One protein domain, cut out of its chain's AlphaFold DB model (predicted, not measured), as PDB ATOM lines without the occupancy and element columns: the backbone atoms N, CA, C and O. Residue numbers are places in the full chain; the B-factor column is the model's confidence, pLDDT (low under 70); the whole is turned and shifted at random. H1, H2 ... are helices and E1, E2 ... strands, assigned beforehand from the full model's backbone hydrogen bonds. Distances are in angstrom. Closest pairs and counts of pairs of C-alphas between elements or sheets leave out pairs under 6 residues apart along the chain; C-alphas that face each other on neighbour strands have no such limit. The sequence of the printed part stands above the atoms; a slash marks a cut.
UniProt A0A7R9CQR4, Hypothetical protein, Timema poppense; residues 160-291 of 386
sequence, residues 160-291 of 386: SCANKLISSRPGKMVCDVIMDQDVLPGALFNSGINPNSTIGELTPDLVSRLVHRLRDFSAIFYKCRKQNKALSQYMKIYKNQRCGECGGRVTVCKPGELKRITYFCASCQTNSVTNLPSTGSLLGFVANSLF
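Overview. This is residues 160 to 291 of the 386 residues of the protein "Hypothetical protein" of Timema poppense (UniProt A0A7R9CQR4). One long helix, H3, forms a beam along one side, with H1 crossing it near its first residues and H4 packed on its later part. The small hairpin of E1 and E2 is on the other side, and the unnamed stretch 180 to 203 passes through the middle between H3 and E2. The 132 printed residues run H1, H2, H3, E1, E2, H4, with an antiparallel sheet E1 - E2; under half are in named elements, and these are mostly helix. The whole is compact, with a radius of gyration of the C-alphas of 14.4 A and spans of 38 by 34 by 28 A.

Along the chain. H1, residues 160 to 167, begins at C-alpha 160 (161.918, 153.348, 124.718). H2 is residues 174 to 179. H3, residues 204 to 226, is 33.1 A long and begins at C-alpha 204 (157.126, 148.909, 133.707). E1 is residues 251 to 253 and E2 residues 262 to 264. H4, residues 280 to 290, is 15.0 A long and ends at C-alpha 290 (154.451, 173.941, 123.765).

Arrangement. H1 touches H3 at residues 204 to 211 alone, at a steep tilt of 64 degrees, opposite ways; the closest C-alphas, of Asn 163 and Ser 208, are 6.0 A apart. H1 and H2 are close but not clearly touching, their closest C-alphas, of Ile 166 and Val 177, 7.1 A apart. H2 and H3 are near each other, with 5 pairs of C-alphas within 10 A. H4 touches H3 at residues 216 to 220 alone, at a steep tilt of 57 degrees, the same way; the closest C-alphas are those of Ile 220 and Val 286, 7.1 A. In the hairpin, N 251 and O 264 are 2.8 A apart, within hydrogen-bond range. H3 and E2 are apart. Every O i to N i+4 pair is within range in H1, H2 and H3; in H4, 5 of 7.

Size, cuts and confidence. The farthest C-alphas, of Glu 257 and Phe 291, are 39.7 A apart. The printed part has no cut. The links H2 to H3, H3 to E1 and E2 to H4 are long. The pLDDT is under 70 at residues 186, 188 to 191 and 273 to 291.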
ATOM      1  N   SER A 160     161.786 154.807 124.729       92.00
ATOM      2  CA  SER A 160     161.918 153.348 124.718       92.00
ATOM      3  C   SER A 160     163.341 152.941 125.092       92.00
ATOM      4  O   SER A 160     163.522 152.058 125.933       92.00
ATOM      5  N   CYS A 161     164.347 153.618 124.533       92.62
ATOM      6  CA  CYS A 161     165.750 153.388 124.880       92.62
ATOM      7  C   CYS A 161     166.013 153.667 126.371       92.62
ATOM      8  O   CYS A 161     166.536 152.804 127.080       92.62
ATOM      9  N   ALA A 162     165.547 154.813 126.878       94.12
ATOM     10  CA  ALA A 162     165.665 155.182 128.288       94.12
ATOM     11  C   ALA A 162     164.976 154.175 129.228       94.12
ATOM     12  O   ALA A 162     165.581 153.718 130.199       94.12
ATOM     13  N   ASN A 163     163.736 153.774 128.925       92.25
ATOM     14  CA  ASN A 163     162.992 152.801 129.727       92.25
ATOM     15  C   ASN A 163     163.706 151.449 129.799       92.25
ATOM     16  O   ASN A 163     163.792 150.864 130.882       92.25
ATOM     17  N   LYS A 164     164.250 150.964 128.675       94.62
ATOM     18  CA  LYS A 164     165.011 149.707 128.622       94.62
ATOM     19  C   LYS A 164     166.279 149.788 129.467       94.62
ATOM     20  O   LYS A 164     166.526 148.886 130.263       94.62
ATOM     21  N   LEU A 165     167.047 150.871 129.333       95.88
ATOM     22  CA  LEU A 165     168.299 151.058 130.067       95.88
ATOM     23  C   LEU A 165     168.085 151.197 131.580       95.88
ATOM     24  O   LEU A 165     168.871 150.679 132.369       95.88
ATOM     25  N   ILE A 166     167.023 151.883 132.002       94.94
ATOM     26  CA  ILE A 166     166.673 151.980 133.423       94.94
ATOM     27  C   ILE A 166     166.262 150.604 133.940       94.94
ATOM     28  O   ILE A 166     166.821 150.129 134.928       94.94
ATOM     29  N   SER A 167     165.349 149.932 133.235       95.75
ATOM     30  CA  SER A 167     164.839 148.607 133.616       95.75
ATOM     31  C   SER A 167     165.932 147.537 133.682       95.75
ATOM     32  O   SER A 167     165.804 146.584 134.445       95.75
ATOM     33  N   SER A 168     167.039 147.696 132.947       96.38
ATOM     34  CA  SER A 168     168.173 146.766 132.990       96.38
ATOM     35  C   SER A 168     169.025 146.874 134.265       96.38
ATOM     36  O   SER A 168     170.045 146.196 134.373       96.38
ATOM     37  N   ARG A 169     168.655 147.733 135.227       95.69
ATOM     38  CA  ARG A 169     169.390 147.969 136.483       95.69
ATOM     39  C   ARG A 169     168.516 147.725 137.728       95.69
ATOM     40  O   ARG A 169     168.434 148.607 138.584       95.69
ATOM     41  N   PRO A 170     167.878 146.548 137.879       95.75
ATOM     42  CA  PRO A 170     166.844 146.319 138.894       95.75
ATOM     43  C   PRO A 170     167.333 146.508 140.339       95.75
ATOM     44  O   PRO A 170     166.581 146.999 141.171       95.75
ATOM     45  N   GLY A 171     168.595 146.180 140.638       95.25
ATOM     46  CA  GLY A 171     169.158 146.292 141.991       95.25
ATOM     47  C   GLY A 171     169.604 147.700 142.406       95.25
ATOM     48  O   GLY A 171     170.041 147.886 143.538       95.25
ATOM     49  N   LYS A 172     169.545 148.695 141.512       95.06
ATOM     50  CA  LYS A 172     169.967 150.068 141.825       95.06
ATOM     51  C   LYS A 172     168.787 150.900 142.324       95.06
ATOM     52  O   LYS A 172     167.657 150.720 141.874       95.06
ATOM     53  N   MET A 173     169.056 151.827 143.243       94.44
ATOM     54  CA  MET A 173     168.045 152.773 143.720       94.44
ATOM     55  C   MET A 173     167.666 153.781 142.634       94.44
ATOM     56  O   MET A 173     168.522 154.263 141.888       94.44
ATOM     57  N   VAL A 174     166.387 154.155 142.597       93.88
ATOM     58  CA  VAL A 174     165.817 155.134 141.661       93.88
ATOM     59  C   VAL A 174     166.617 156.440 141.664       93.88
ATOM     60  O   VAL A 174     166.952 156.962 140.598       93.88
ATOM     61  N   CYS A 175     166.956 156.969 142.844       90.94
ATOM     62  CA  CYS A 175     167.717 158.215 142.955       90.94
ATOM     63  C   CYS A 175     169.122 158.136 142.347       90.94
ATOM     64  O   CYS A 175     169.577 159.121 141.771       90.94
ATOM     65  N   ASP A 176     169.795 156.990 142.450       92.12
ATOM     66  CA  ASP A 176     171.146 156.817 141.918       92.12
ATOM     67  C   ASP A 176     171.104 156.685 140.394       92.12
ATOM     68  O   ASP A 176     171.868 157.351 139.700       92.12
ATOM     69  N   VAL A 177     170.152 155.906 139.865       93.31
ATOM     70  CA  VAL A 177     169.984 155.702 138.416       93.31
ATOM     71  C   VAL A 177     169.661 157.007 137.690       93.31
ATOM     72  O   VAL A 177     170.218 157.272 136.632       93.31
ATOM     73  N   ILE A 178     168.792 157.851 138.250       90.25
ATOM     74  CA  ILE A 178     168.403 159.123 137.614       90.25
ATOM     75  C   ILE A 178     169.546 160.141 137.624       90.25
ATOM     76  O   ILE A 178     169.624 160.993 136.742       90.25
ATOM     77  N   MET A 179     170.421 160.077 138.628       86.38
ATOM     78  CA  MET A 179     171.558 160.989 138.747       86.38
ATOM     79  C   MET A 179     172.779 160.524 137.941       86.38
ATOM     80  O   MET A 179     173.713 161.315 137.755       86.38
ATOM     81  N   ASP A 180     172.771 159.285 137.448       90.00
ATOM     82  CA  ASP A 180     173.812 158.718 136.599       90.00
ATOM     83  C   ASP A 180     173.805 159.373 135.206       90.00
ATOM     84  O   ASP A 180     172.845 159.275 134.433       90.00
ATOM     85  N   GLN A 181     174.906 160.058 134.886       88.94
ATOM     86  CA  GLN A 181     175.062 160.781 133.624       88.94
ATOM     87  C   GLN A 181     175.244 159.856 132.414       88.94
ATOM     88  O   GLN A 181     175.139 160.339 131.293       88.94
ATOM     89  N   ASP A 182     175.470 158.558 132.620       90.50
ATOM     90  CA  ASP A 182     175.514 157.556 131.553       90.50
ATOM     91  C   ASP A 182     174.167 156.821 131.378       90.50
ATOM     92  O   ASP A 182     174.064 155.913 130.553       90.50
ATOM     93  N   VAL A 183     173.125 157.216 132.129       90.25
ATOM     94  CA  VAL A 183     171.747 156.698 131.986       90.25
ATOM     95  C   VAL A 183     170.788 157.762 131.482       90.25
ATOM     96  O   VAL A 183     170.154 157.572 130.450       90.25
ATOM     97  N   LEU A 184     170.671 158.870 132.215       88.00
ATOM     98  CA  LEU A 184     169.823 160.006 131.856       88.00
ATOM     99  C   LEU A 184     170.613 161.311 132.041       88.00
ATOM    100  O   LEU A 184     170.393 162.042 133.016       88.00
ATOM    101  N   PRO A 185     171.549 161.620 131.122       82.06
ATOM    102  CA  PRO A 185     172.317 162.854 131.172       82.06
ATOM    103  C   PRO A 185     171.423 164.080 131.407       82.06
ATOM    104  O   PRO A 185     170.448 164.320 130.696       82.06
ATOM    105  N   GLY A 186     171.767 164.881 132.419       67.25
ATOM    106  CA  GLY A 186     171.080 166.142 132.713       67.25
ATOM    107  C   GLY A 186     169.728 166.053 133.435       67.25
ATOM    108  O   GLY A 186     169.112 167.107 133.623       67.25
ATOM    109  N   ALA A 187     169.267 164.868 133.850       73.00
ATOM    110  CA  ALA A 187     168.014 164.712 134.594       73.00
ATOM    111  C   ALA A 187     168.074 165.277 136.024       73.00
ATOM    112  O   ALA A 187     169.102 165.234 136.701       73.00
ATOM    113  N   LEU A 188     166.929 165.791 136.492       65.69
ATOM    114  CA  LEU A 188     166.690 166.167 137.886       65.69
ATOM    115  C   LEU A 188     165.460 165.427 138.405       65.69
ATOM    116  O   LEU A 188     164.443 165.352 137.719       65.69
ATOM    117  N   PHE A 189     165.539 164.924 139.635       68.25
ATOM    118  CA  PHE A 189     164.469 164.141 140.233       68.25
ATOM    119  C   PHE A 189     163.202 164.967 140.515       68.25
ATOM    120  O   PHE A 189     163.193 165.818 141.405       68.25
ATOM    121  N   ASN A 190     162.125 164.685 139.777       67.62
ATOM    122  CA  ASN A 190     160.776 165.187 140.050       67.62
ATOM    123  C   ASN A 190     159.718 164.299 139.371       67.62
ATOM    124  O   ASN A 190     159.181 164.647 138.321       67.62
ATOM    125  N   SER A 191     159.470 163.109 139.924       68.94
ATOM    126  CA  SER A 191     158.710 162.062 139.223       68.94
ATOM    127  C   SER A 191     157.488 161.511 139.952       68.94
ATOM    128  O   SER A 191     156.782 160.677 139.392       68.94
ATOM    129  N   GLY A 192     157.225 161.941 141.188       75.12
ATOM    130  CA  GLY A 192     156.156 161.350 142.005       75.12
ATOM    131  C   GLY A 192     156.434 159.903 142.446       75.12
ATOM    132  O   GLY A 192     155.575 159.272 143.043       75.12
ATOM    133  N   ILE A 193     157.632 159.380 142.179       86.12
ATOM    134  CA  ILE A 193     158.077 158.034 142.569       86.12
ATOM    135  C   ILE A 193     158.941 158.132 143.824       86.12
ATOM    136  O   ILE A 193     159.546 159.178 144.069       86.12
ATOM    137  N   ASN A 194     158.972 157.089 144.652       89.38
ATOM    138  CA  ASN A 194     159.825 157.045 145.831       89.38
ATOM    139  C   ASN A 194     161.297 156.951 145.393       89.38
ATOM    140  O   ASN A 194     161.678 155.965 144.762       89.38
ATOM    141  N   PRO A 195     162.153 157.936 145.720       91.06
ATOM    142  CA  PRO A 195     163.562 157.873 145.338       91.06
ATOM    143  C   PRO A 195     164.335 156.741 146.024       91.06
ATOM    144  O   PRO A 195     165.381 156.348 145.515       91.06
ATOM    145  N   ASN A 196     163.841 156.241 147.162       91.12
ATOM    146  CA  ASN A 196     164.507 155.211 147.962       91.12
ATOM    147  C   ASN A 196     164.166 153.787 147.507       91.12
ATOM    148  O   ASN A 196     164.702 152.839 148.070       91.12
ATOM    149  N   SER A 197     163.273 153.627 146.533       93.19
ATOM    150  CA  SER A 197     162.969 152.318 145.964       93.19
ATOM    151  C   SER A 197     164.045 151.860 144.997       93.19
ATOM    152  O   SER A 197     164.734 152.677 144.379       93.19
ATOM    153  N   THR A 198     164.176 150.548 144.844       95.69
ATOM    154  CA  THR A 198     164.973 149.964 143.761       95.69
ATOM    155  C   THR A 198     164.207 150.020 142.438       95.69
ATOM    156  O   THR A 198     162.979 150.112 142.422       95.69
ATOM    157  N   ILE A 199     164.906 149.980 141.300       95.94
ATOM    158  CA  ILE A 199     164.231 149.909 139.993       95.94
ATOM    159  C   ILE A 199     163.393 148.629 139.875       95.94
ATOM    160  O   ILE A 199     162.313 148.669 139.296       95.94
ATOM    161  N   GLY A 200     163.857 147.513 140.447       95.38
ATOM    162  CA  GLY A 200     163.151 146.230 140.421       95.38
ATOM    163  C   GLY A 200     161.812 146.233 141.165       95.38
ATOM    164  O   GLY A 200     160.952 145.415 140.859       95.38
ATOM    165  N   GLU A 201     161.602 147.169 142.096       94.25
ATOM    166  CA  GLU A 201     160.315 147.372 142.780       94.25
ATOM    167  C   GLU A 201     159.284 148.123 141.922       94.25
ATOM    168  O   GLU A 201     158.106 148.185 142.281       94.25
ATOM    169  N   LEU A 202     159.701 148.737 140.811       91.56
ATOM    170  CA  LEU A 202     158.814 149.511 139.951       91.56
ATOM    171  C   LEU A 202     158.228 148.638 138.842       91.56
ATOM    172  O   LEU A 202     158.935 147.924 138.135       91.56
ATOM    173  N   THR A 203     156.921 148.772 138.612       90.19
ATOM    174  CA  THR A 203     156.291 148.204 137.417       90.19
ATOM    175  C   THR A 203     156.790 148.915 136.150       90.19
ATOM    176  O   THR A 203     157.167 150.092 136.215       90.19
ATOM    177  N   PRO A 204     156.736 148.270 134.967       89.06
ATOM    178  CA  PRO A 204     157.126 148.909 133.707       89.06
ATOM    179  C   PRO A 204     156.411 150.245 133.448       89.06
ATOM    180  O   PRO A 204     157.024 151.201 132.970       89.06
ATOM    181  N   ASP A 205     155.141 150.364 133.844       86.00
ATOM    182  CA  ASP A 205     154.384 151.612 133.714       86.00
ATOM    183  C   ASP A 205     154.891 152.714 134.652       86.00
ATOM    184  O   ASP A 205     154.824 153.900 134.323       86.00
ATOM    185  N   LEU A 206     155.371 152.356 135.847       86.12
ATOM    186  CA  LEU A 206     156.002 153.310 136.761       86.12
ATOM    187  C   LEU A 206     157.357 153.770 136.224       86.12
ATOM    188  O   LEU A 206     157.633 154.964 136.282       86.12
ATOM    189  N   VAL A 207     158.158 152.881 135.629       90.38
ATOM    190  CA  VAL A 207     159.405 153.272 134.947       90.38
ATOM    191  C   VAL A 207     159.109 154.205 133.769       90.38
ATOM    192  O   VAL A 207     159.705 155.272 133.664       90.38
ATOM    193  N   SER A 208     158.114 153.882 132.943       87.69
ATOM    194  CA  SER A 208     157.686 154.761 131.850       87.69
ATOM    195  C   SER A 208     157.258 156.143 132.357       87.69
ATOM    196  O   SER A 208     157.724 157.181 131.875       87.69
ATOM    197  N   ARG A 209     156.436 156.182 133.414       84.69
ATOM    198  CA  ARG A 209     156.022 157.435 134.063       84.69
ATOM    199  C   ARG A 209     157.192 158.222 134.642       84.69
ATOM    200  O   ARG A 209     157.195 159.445 134.513       84.69
ATOM    201  N   LEU A 210     158.163 157.550 135.258       87.94
ATOM    202  CA  LEU A 210     159.387 158.167 135.765       87.94
ATOM    203  C   LEU A 210     160.053 158.982 134.659       87.94
ATOM    204  O   LEU A 210     160.247 160.185 134.821       87.94
ATOM    205  N   VAL A 211     160.328 158.345 133.520       89.19
ATOM    206  CA  VAL A 211     161.009 158.976 132.384       89.19
ATOM    207  C   VAL A 211     160.194 160.142 131.824       89.19
ATOM    208  O   VAL A 211     160.742 161.229 131.627       89.19
ATOM    209  N   HIS A 212     158.880 159.970 131.647       85.50
ATOM    210  CA  HIS A 212     157.992 161.051 131.207       85.50
ATOM    211  C   HIS A 212     158.040 162.270 132.130       85.50
ATOM    212  O   HIS A 212     158.247 163.388 131.662       85.50
ATOM    213  N   ARG A 213     157.925 162.074 133.447       83.75
ATOM    214  CA  ARG A 213     157.937 163.190 134.403       83.75
ATOM    215  C   ARG A 213     159.284 163.899 134.478       83.75
ATOM    216  O   ARG A 213     159.317 165.127 134.553       83.75
ATOM    217  N   LEU A 214     160.387 163.153 134.402       88.69
ATOM    218  CA  LEU A 214     161.730 163.737 134.338       88.69
ATOM    219  C   LEU A 214     161.897 164.601 133.082       88.69
ATOM    220  O   LEU A 214     162.437 165.710 133.166       88.69
ATOM    221  N   ARG A 215     161.397 164.133 131.931       88.44
ATOM    222  CA  ARG A 215     161.430 164.883 130.669       88.44
ATOM    223  C   ARG A 215     160.561 166.140 130.728       88.44
ATOM    224  O   ARG A 215     161.055 167.219 130.396       88.44
ATOM    225  N   ASP A 216     159.323 166.029 131.213       85.06
ATOM    226  CA  ASP A 216     158.391 167.155 131.382       85.06
ATOM    227  C   ASP A 216     158.999 168.252 132.261       85.06
ATOM    228  O   ASP A 216     159.035 169.433 131.900       85.06
ATOM    229  N   PHE A 217     159.528 167.859 133.421       87.19
ATOM    230  CA  PHE A 217     160.145 168.795 134.346       87.19
ATOM    231  C   PHE A 217     161.391 169.454 133.739       87.19
ATOM    232  O   PHE A 217     161.579 170.667 133.868       87.19
ATOM    233  N   SER A 218     162.212 168.690 133.015       90.81
ATOM    234  CA  SER A 218     163.385 169.221 132.312       90.81
ATOM    235  C   SER A 218     162.998 170.242 131.239       90.81
ATOM    236  O   SER A 218     163.672 171.265 131.100       90.81
ATOM    237  N   ALA A 219     161.880 170.036 130.536       88.62
ATOM    238  CA  ALA A 219     161.347 170.994 129.568       88.62
ATOM    239  C   ALA A 219     160.869 172.298 130.237       88.62
ATOM    240  O   ALA A 219     161.176 173.395 129.755       88.62
ATOM    241  N   ILE A 220     160.180 172.207 131.380       88.06
ATOM    242  CA  ILE A 220     159.789 173.383 132.179       88.06
ATOM    243  C   ILE A 220     161.028 174.142 132.645       88.06
ATOM    244  O   ILE A 220     161.090 175.368 132.520       88.06
ATOM    245  N   PHE A 221     162.036 173.426 133.138       90.62
ATOM    246  CA  PHE A 221     163.278 174.034 133.582       90.62
ATOM    247  C   PHE A 221     164.008 174.728 132.422       90.62
ATOM    248  O   PHE A 221     164.405 175.890 132.551       90.62
ATOM    249  N   TYR A 222     164.104 174.081 131.259       92.31
ATOM    250  CA  TYR A 222     164.681 174.673 130.050       92.31
ATOM    251  C   TYR A 222     163.964 175.976 129.680       92.31
ATOM    252  O   TYR A 222     164.606 177.011 129.489       92.31
ATOM    253  N   LYS A 223     162.626 175.973 129.674       90.31
ATOM    254  CA  LYS A 223     161.814 177.159 129.376       90.31
ATOM    255  C   LYS A 223     162.022 178.277 130.396       90.31
ATOM    256  O   LYS A 223     162.185 179.428 129.998       90.31
ATOM    257  N   CYS A 224     162.077 177.955 131.689       91.19
ATOM    258  CA  CYS A 224     162.386 178.937 132.729       91.19
ATOM    259  C   CYS A 224     163.748 179.589 132.483       91.19
ATOM    260  O   CYS A 224     163.855 180.811 132.522       91.19
ATOM    261  N   ARG A 225     164.775 178.792 132.157       91.25
ATOM    262  CA  ARG A 225     166.114 179.307 131.840       91.25
ATOM    263  C   ARG A 225     166.119 180.183 130.594       91.25
ATOM    264  O   ARG A 225     166.712 181.254 130.625       91.25
ATOM    265  N   LYS A 226     165.422 179.771 129.536       91.62
ATOM    266  CA  LYS A 226     165.312 180.529 128.284       91.62
ATOM    267  C   LYS A 226     164.576 181.862 128.455       91.62
ATOM    268  O   LYS A 226     164.926 182.831 127.797       91.62
ATOM    269  N   GLN A 227     163.580 181.911 129.340       91.31
ATOM    270  CA  GLN A 227     162.772 183.105 129.629       91.31
ATOM    271  C   GLN A 227     163.285 183.917 130.829       91.31
ATOM    272  O   GLN A 227     162.619 184.861 131.244       91.31
ATOM    273  N   ASN A 228     164.416 183.527 131.425       88.88
ATOM    274  CA  ASN A 228     164.940 184.100 132.665       88.88
ATOM    275  C   ASN A 228     163.910 184.157 133.821       88.88
ATOM    276  O   ASN A 228     163.879 185.099 134.608       88.88
ATOM    277  N   LYS A 229     163.046 183.142 133.923       90.00
ATOM    278  CA  LYS A 229     162.055 182.999 134.999       90.00
ATOM    279  C   LYS A 229     162.592 182.127 136.129       90.00
ATOM    280  O   LYS A 229     163.382 181.205 135.908       90.00
ATOM    281  N   ALA A 230     162.118 182.382 137.347       87.62
ATOM    282  CA  ALA A 230     162.474 181.582 138.512       87.62
ATOM    283  C   ALA A 230     161.906 180.154 138.404       87.62
ATOM    284  O   ALA A 230     160.719 179.963 138.134       87.62
ATOM    285  N   LEU A 231     162.756 179.149 138.645       87.06
ATOM    286  CA  LEU A 231     162.332 177.745 138.727       87.06
ATOM    287  C   LEU A 231     161.590 177.446 140.037       87.06
ATOM    288  O   LEU A 231     160.788 176.521 140.074       87.06
ATOM    289  N   SER A 232     161.851 178.217 141.099       84.62
ATOM    290  CA  SER A 232     161.346 177.972 142.460       84.62
ATOM    291  C   SER A 232     159.833 177.758 142.521       84.62
ATOM    292  O   SER A 232     159.389 176.887 143.254       84.62
ATOM    293  N   GLN A 233     159.059 178.463 141.690       83.06
ATOM    294  CA  GLN A 233     157.599 178.314 141.595       83.06
ATOM    295  C   GLN A 233     157.129 176.906 141.173       83.06
ATOM    296  O   GLN A 233     155.999 176.528 141.451       83.06
ATOM    297  N   TYR A 234     157.988 176.118 140.518       83.75
ATOM    298  CA  TYR A 234     157.702 174.741 140.100       83.75
ATOM    299  C   TYR A 234     158.325 173.692 141.039       83.75
ATOM    300  O   TYR A 234     158.134 172.491 140.838       83.75
ATOM    301  N   MET A 235     159.077 174.114 142.063       83.50
ATOM    302  CA  MET A 235     159.752 173.216 143.003       83.50
ATOM    303  C   MET A 235     158.830 172.903 144.181       83.50
ATOM    304  O   MET A 235     158.738 173.666 145.139       83.50
ATOM    305  N   LYS A 236     158.163 171.747 144.132       83.56
ATOM    306  CA  LYS A 236     157.187 171.343 145.161       83.56
ATOM    307  C   LYS A 236     157.812 170.702 146.401       83.56
ATOM    308  O   LYS A 236     157.196 170.700 147.463       83.56
ATOM    309  N   ILE A 237     159.028 170.172 146.278       87.12
ATOM    310  CA  ILE A 237     159.686 169.357 147.315       87.12
ATOM    311  C   ILE A 237     161.068 169.903 147.692       87.12
ATOM    312  O   ILE A 237     161.382 170.054 148.870       87.12
ATOM    313  N   TYR A 238     161.911 170.193 146.701       85.62
ATOM    314  CA  TYR A 238     163.301 170.585 146.926       85.62
ATOM    315  C   TYR A 238     163.422 171.825 147.821       85.62
ATOM    316  O   TYR A 238     162.883 172.876 147.485       85.62
ATOM    317  N   LYS A 239     164.177 171.700 148.924       83.62
ATOM    318  CA  LYS A 239     164.395 172.751 149.938       83.62
ATOM    319  C   LYS A 239     163.119 173.289 150.612       83.62
ATOM    320  O   LYS A 239     163.184 174.323 151.269       83.62
ATOM    321  N   ASN A 240     161.999 172.570 150.526       83.88
ATOM    322  CA  ASN A 240     160.778 172.885 151.264       83.88
ATOM    323  C   ASN A 240     160.627 171.949 152.468       83.88
ATOM    324  O   ASN A 240     160.949 170.767 152.384       83.88
ATOM    325  N   GLN A 241     160.096 172.460 153.580       87.25
ATOM    326  CA  GLN A 241     159.766 171.638 154.756       87.25
ATOM    327  C   GLN A 241     158.436 170.882 154.592       87.25
ATOM    328  O   GLN A 241     158.224 169.833 155.206       87.25
ATOM    329  N   ARG A 242     157.530 171.412 153.759       89.88
ATOM    330  CA  ARG A 242     156.203 170.852 153.477       89.88
ATOM    331  C   ARG A 242     156.020 170.628 151.977       89.88
ATOM    332  O   ARG A 242     156.529 171.395 151.164       89.88
ATOM    333  N   CYS A 243     155.311 169.561 151.628       85.75
ATOM    334  CA  CYS A 243     155.027 169.161 150.258       85.75
ATOM    335  C   CYS A 243     154.075 170.163 149.602       85.75
ATOM    336  O   CYS A 243     152.987 170.401 150.121       85.75
ATOM    337  N   GLY A 244     154.451 170.698 148.441       84.19
ATOM    338  CA  GLY A 244     153.616 171.633 147.682       84.19
ATOM    339  C   GLY A 244     152.354 171.026 147.055       84.19
ATOM    340  O   GLY A 244     151.562 171.778 146.503       84.19
ATOM    341  N   GLU A 245     152.166 169.700 147.111       83.25
ATOM    342  CA  GLU A 245     150.950 169.027 146.617       83.25
ATOM    343  C   GLU A 245     149.957 168.723 147.745       83.25
ATOM    344  O   GLU A 245     148.796 169.104 147.665       83.25
ATOM    345  N   CYS A 246     150.399 168.023 148.797       84.12
ATOM    346  CA  CYS A 246     149.519 167.544 149.872       84.12
ATOM    347  C   CYS A 246     149.692 168.283 151.206       84.12
ATOM    348  O   CYS A 246     149.006 167.973 152.174       84.12
ATOM    349  N   GLY A 247     150.666 169.191 151.320       87.25
ATOM    350  CA  GLY A 247     150.993 169.872 152.576       87.25
ATOM    351  C   GLY A 247     151.667 168.994 153.643       87.25
ATOM    352  O   GLY A 247     151.984 169.502 154.723       87.25
ATOM    353  N   GLY A 248     151.906 167.706 153.372       87.50
ATOM    354  CA  GLY A 248     152.594 166.769 154.268       87.50
ATOM    355  C   GLY A 248     154.073 167.113 154.491       87.50
ATOM    356  O   GLY A 248     154.647 167.934 153.776       87.50
ATOM    357  N   ARG A 249     154.714 166.492 155.488       89.69
ATOM    358  CA  ARG A 249     156.136 166.732 155.802       89.69
ATOM    359  C   ARG A 249     157.038 166.210 154.676       89.69
ATOM    360  O   ARG A 249     156.836 165.103 154.179       89.69
ATOM    361  N   VAL A 250     158.039 167.001 154.293       89.56
ATOM    362  CA  VAL A 250     159.107 166.556 153.388       89.56
ATOM    363  C   VAL A 250     160.183 165.844 154.199       89.56
ATOM    364  O   VAL A 250     160.700 166.382 155.177       89.56
ATOM    365  N   THR A 251     160.527 164.637 153.773       89.31
ATOM    366  CA  THR A 251     161.630 163.850 154.315       89.31
ATOM    367  C   THR A 251     162.916 164.207 153.582       89.31
ATOM    368  O   THR A 251     162.931 164.309 152.353       89.31
ATOM    369  N   VAL A 252     164.003 164.363 154.339       90.62
ATOM    370  CA  VAL A 252     165.353 164.595 153.817       90.62
ATOM    371  C   VAL A 252     166.244 163.436 154.239       90.62
ATOM    372  O   VAL A 252     166.390 163.170 155.429       90.62
ATOM    373  N   CYS A 253     166.837 162.738 153.277       88.00
ATOM    374  CA  CYS A 253     167.718 161.598 153.531       88.00
ATOM    375  C   CYS A 253     168.914 161.585 152.568       88.00
ATOM    376  O   CYS A 253     169.014 162.423 151.673       88.00
ATOM    377  N   LYS A 254     169.844 160.645 152.767       91.56
ATOM    378  CA  LYS A 254     170.979 160.378 151.867       91.56
ATOM    379  C   LYS A 254     170.957 158.913 151.409       91.56
ATOM    380  O   LYS A 254     171.778 158.119 151.877       91.56
ATOM    381  N   PRO A 255     169.963 158.533 150.589       86.19
ATOM    382  CA  PRO A 255     169.788 157.160 150.136       86.19
ATOM    383  C   PRO A 255     170.868 156.786 149.113       86.19
ATOM    384  O   PRO A 255     171.643 157.637 148.666       86.19
ATOM    385  N   GLY A 256     170.907 155.504 148.761       87.25
ATOM    386  CA  GLY A 256     171.772 154.998 147.703       87.25
ATOM    387  C   GLY A 256     173.248 154.908 148.077       87.25
ATOM    388  O   GLY A 256     173.656 155.124 149.228       87.25
ATOM    389  N   GLU A 257     174.045 154.574 147.072       89.00
ATOM    390  CA  GLU A 257     175.506 154.503 147.129       89.00
ATOM    391  C   GLU A 257     176.116 155.909 147.054       89.00
ATOM    392  O   GLU A 257     177.109 156.196 147.719       89.00
ATOM    393  N   LEU A 258     175.478 156.824 146.314       85.25
ATOM    394  CA  LEU A 258     175.992 158.178 146.085       85.25
ATOM    395  C   LEU A 258     175.797 159.126 147.278       85.25
ATOM    396  O   LEU A 258     176.318 160.243 147.257       85.25
ATOM    397  N   LYS A 259     175.010 158.721 148.288       88.12
ATOM    398  CA  LYS A 259     174.729 159.472 149.530       88.12
ATOM    399  C   LYS A 259     174.377 160.949 149.301       88.12
ATOM    400  O   LYS A 259     174.695 161.820 150.119       88.12
ATOM    401  N   ARG A 260     173.695 161.250 148.191       85.44
ATOM    402  CA  ARG A 260     173.249 162.610 147.864       85.44
ATOM    403  C   ARG A 260     172.046 162.979 148.715       85.44
ATOM    404  O   ARG A 260     171.193 162.142 148.981       85.44
ATOM    405  N   ILE A 261     171.977 164.243 149.134       87.81
ATOM    406  CA  ILE A 261     170.806 164.749 149.854       87.81
ATOM    407  C   ILE A 261     169.599 164.685 148.917       87.81
ATOM    408  O   ILE A 261     169.576 165.356 147.884       87.81
ATOM    409  N   THR A 262     168.595 163.923 149.326       87.88
ATOM    410  CA  THR A 262     167.359 163.684 148.591       87.88
ATOM    411  C   THR A 262     166.180 164.154 149.428       87.88
ATOM    412  O   THR A 262     166.088 163.850 150.616       87.88
ATOM    413  N   TYR A 263     165.282 164.901 148.790       88.75
ATOM    414  CA  TYR A 263     164.044 165.401 149.379       88.75
ATOM    415  C   TYR A 263     162.877 164.632 148.758       88.75
ATOM    416  O   TYR A 263     162.818 164.522 147.531       88.75
ATOM    417  N   PHE A 264     161.948 164.128 149.567       89.25
ATOM    418  CA  PHE A 264     160.749 163.454 149.066       89.25
ATOM    419  C   PHE A 264     159.574 163.540 150.044       89.25
ATOM    420  O   PHE A 264     159.756 163.774 151.236       89.25
ATOM    421  N   CYS A 265     158.356 163.352 149.548       87.44
ATOM    422  CA  CYS A 265     157.144 163.255 150.351       87.44
ATOM    423  C   CYS A 265     156.673 161.800 150.407       87.44
ATOM    424  O   CYS A 265     156.208 161.270 149.401       87.44
ATOM    425  N   ALA A 266     156.736 161.174 151.585       87.44
ATOM    426  CA  ALA A 266     156.322 159.780 151.767       87.44
ATOM    427  C   ALA A 266     154.834 159.539 151.458       87.44
ATOM    428  O   ALA A 266     154.472 158.447 151.042       87.44
ATOM    429  N   SER A 267     153.977 160.554 151.615       86.12
ATOM    430  CA  SER A 267     152.541 160.448 151.324       86.12
ATOM    431  C   SER A 267     152.217 160.523 149.828       86.12
ATOM    432  O   SER A 267     151.275 159.881 149.381       86.12
ATOM    433  N   CYS A 268     152.969 161.310 149.050       83.31
ATOM    434  CA  CYS A 268     152.729 161.463 147.607       83.31
ATOM    435  C   CYS A 268     153.558 160.497 146.758       83.31
ATOM    436  O   CYS A 268     153.162 160.167 145.647       83.31
ATOM    437  N   GLN A 269     154.723 160.077 147.247       86.81
ATOM    438  CA  GLN A 269     155.689 159.286 146.489       86.81
ATOM    439  C   GLN A 269     155.669 157.838 146.972       86.81
ATOM    440  O   GLN A 269     156.630 157.362 147.565       86.81
ATOM    441  N   THR A 270     154.545 157.154 146.743       82.31
ATOM    442  CA  THR A 270     154.275 155.796 147.256       82.31
ATOM    443  C   THR A 270     154.479 154.689 146.221       82.31
ATOM    444  O   THR A 270     154.059 153.562 146.456       82.31
ATOM    445  N   ASN A 271     155.039 155.004 145.047       85.00
ATOM    446  CA  ASN A 271     155.087 154.107 143.880       85.00
ATOM    447  C   ASN A 271     153.707 153.592 143.443       85.00
ATOM    448  O   ASN A 271     153.610 152.569 142.775       85.00
ATOM    449  N   SER A 272     152.629 154.294 143.800       76.69
ATOM    450  CA  SER A 272     151.294 153.941 143.335       76.69
ATOM    451  C   SER A 272     150.950 154.685 142.054       76.69
ATOM    452  O   SER A 272     151.260 155.864 141.878       76.69
ATOM    453  N   VAL A 273     150.230 153.989 141.184       65.75
ATOM    454  CA  VAL A 273     149.622 154.534 139.972       65.75
ATOM    455  C   VAL A 273     148.383 155.382 140.279       65.75
ATOM    456  O   VAL A 273     147.956 156.154 139.431       65.75
ATOM    457  N   THR A 274     147.785 155.244 141.465       57.06
ATOM    458  CA  THR A 274     146.492 155.863 141.809       57.06
ATOM    459  C   THR A 274     146.617 157.202 142.539       57.06
ATOM    460  O   THR A 274     145.715 158.029 142.448       57.06
ATOM    461  N   ASN A 275     147.746 157.466 143.203       52.16
ATOM    462  CA  ASN A 275     147.996 158.706 143.950       52.16
ATOM    463  C   ASN A 275     148.621 159.784 143.053       52.16
ATOM    464  O   ASN A 275     149.704 160.297 143.343       52.16
ATOM    465  N   LEU A 276     147.979 160.110 141.927       49.06
ATOM    466  CA  LEU A 276     148.489 161.172 141.062       49.06
ATOM    467  C   LEU A 276     148.116 162.548 141.632       49.06
ATOM    468  O   LEU A 276     146.928 162.835 141.787       49.06
ATOM    469  N   PRO A 277     149.087 163.450 141.868       44.19
ATOM    470  CA  PRO A 277     148.763 164.861 142.007       44.19
ATOM    471  C   PRO A 277     148.061 165.341 140.734       44.19
ATOM    472  O   PRO A 277     148.399 164.909 139.624       44.19
ATOM    473  N   SER A 278     147.069 166.222 140.907       41.09
ATOM    474  CA  SER A 278     146.248 166.724 139.807       41.09
ATOM    475  C   SER A 278     147.132 167.199 138.649       41.09
ATOM    476  O   SER A 278     148.070 167.987 138.792       41.09
ATOM    477  N   THR A 279     146.825 166.686 137.469       43.62
ATOM    478  CA  THR A 279     147.480 166.936 136.183       43.62
ATOM    479  C   THR A 279     147.500 168.415 135.760       43.62
ATOM    480  O   THR A 279     148.094 168.742 134.737       43.62
ATOM    481  N   GLY A 280     146.918 169.327 136.547       40.34
ATOM    482  CA  GLY A 280     146.669 170.721 136.179       40.34
ATOM    483  C   GLY A 280     147.890 171.648 136.131       40.34
ATOM    484  O   GLY A 280     147.867 172.624 135.390       40.34
ATOM    485  N   SER A 281     148.980 171.373 136.858       42.88
ATOM    486  CA  SER A 281     150.065 172.367 137.010       42.88
ATOM    487  C   SER A 281     151.230 172.215 136.016       42.88
ATOM    488  O   SER A 281     151.751 173.214 135.522       42.88
ATOM    489  N   LEU A 282     151.631 170.985 135.676       46.91
ATOM    490  CA  LEU A 282     152.738 170.752 134.735       46.91
ATOM    491  C   LEU A 282     152.248 170.813 133.284       46.91
ATOM    492  O   LEU A 282     152.869 171.472 132.451       46.91
ATOM    493  N   LEU A 283     151.087 170.212 132.997       45.47
ATOM    494  CA  LEU A 283     150.493 170.262 131.664       45.47
ATOM    495  C   LEU A 283     149.932 171.641 131.337       45.47
ATOM    496  O   LEU A 283     150.021 171.997 130.185       45.47
ATOM    497  N   GLY A 284     149.453 172.461 132.279       39.03
ATOM    498  CA  GLY A 284     148.970 173.816 131.957       39.03
ATOM    499  C   GLY A 284     150.056 174.755 131.399       39.03
ATOM    500  O   GLY A 284     149.797 175.557 130.504       39.03
ATOM    501  N   PHE A 285     151.305 174.627 131.869       36.97
ATOM    502  CA  PHE A 285     152.432 175.459 131.416       36.97
ATOM    503  C   PHE A 285     153.161 174.896 130.186       36.97
ATOM    504  O   PHE A 285     153.735 175.660 129.396       36.97
ATOM    505  N   VAL A 286     153.146 173.569 130.023       40.12
ATOM    506  CA  VAL A 286     153.562 172.889 128.789       40.12
ATOM    507  C   VAL A 286     152.487 173.140 127.716       40.12
ATOM    508  O   VAL A 286     152.835 173.618 126.647       40.12
ATOM    509  N   ALA A 287     151.192 173.002 128.024       37.75
ATOM    510  CA  ALA A 287     150.032 173.365 127.192       37.75
ATOM    511  C   ALA A 287     150.137 174.794 126.674       37.75
ATOM    512  O   ALA A 287     150.274 174.995 125.480       37.75
ATOM    513  N   ASN A 288     150.240 175.799 127.541       37.19
ATOM    514  CA  ASN A 288     150.173 177.189 127.081       37.19
ATOM    515  C   ASN A 288     151.428 177.719 126.362       37.19
ATOM    516  O   ASN A 288     151.511 178.915 126.082       37.19
ATOM    517  N   SER A 289     152.459 176.908 126.084       39.22
ATOM    518  CA  SER A 289     153.590 177.383 125.250       39.22
ATOM    519  C   SER A 289     154.357 176.324 124.458       39.22
ATOM    520  O   SER A 289     155.218 176.692 123.667       39.22
ATOM    521  N   LEU A 290     154.094 175.036 124.676       38.00
ATOM    522  CA  LEU A 290     154.451 173.941 123.765       38.00
ATOM    523  C   LEU A 290     153.219 173.424 123.009       38.00
ATOM    524  O   LEU A 290     153.377 172.752 121.999       38.00
ATOM    525  N   PHE A 291     152.018 173.806 123.446       39.47
ATOM    526  CA  PHE A 291     150.778 173.623 122.711       39.47
ATOM    527  C   PHE A 291     150.121 174.992 122.482       39.47
ATOM    528  O   PHE A 291     149.018 175.285 122.936       39.47
TER     529      PHE A 291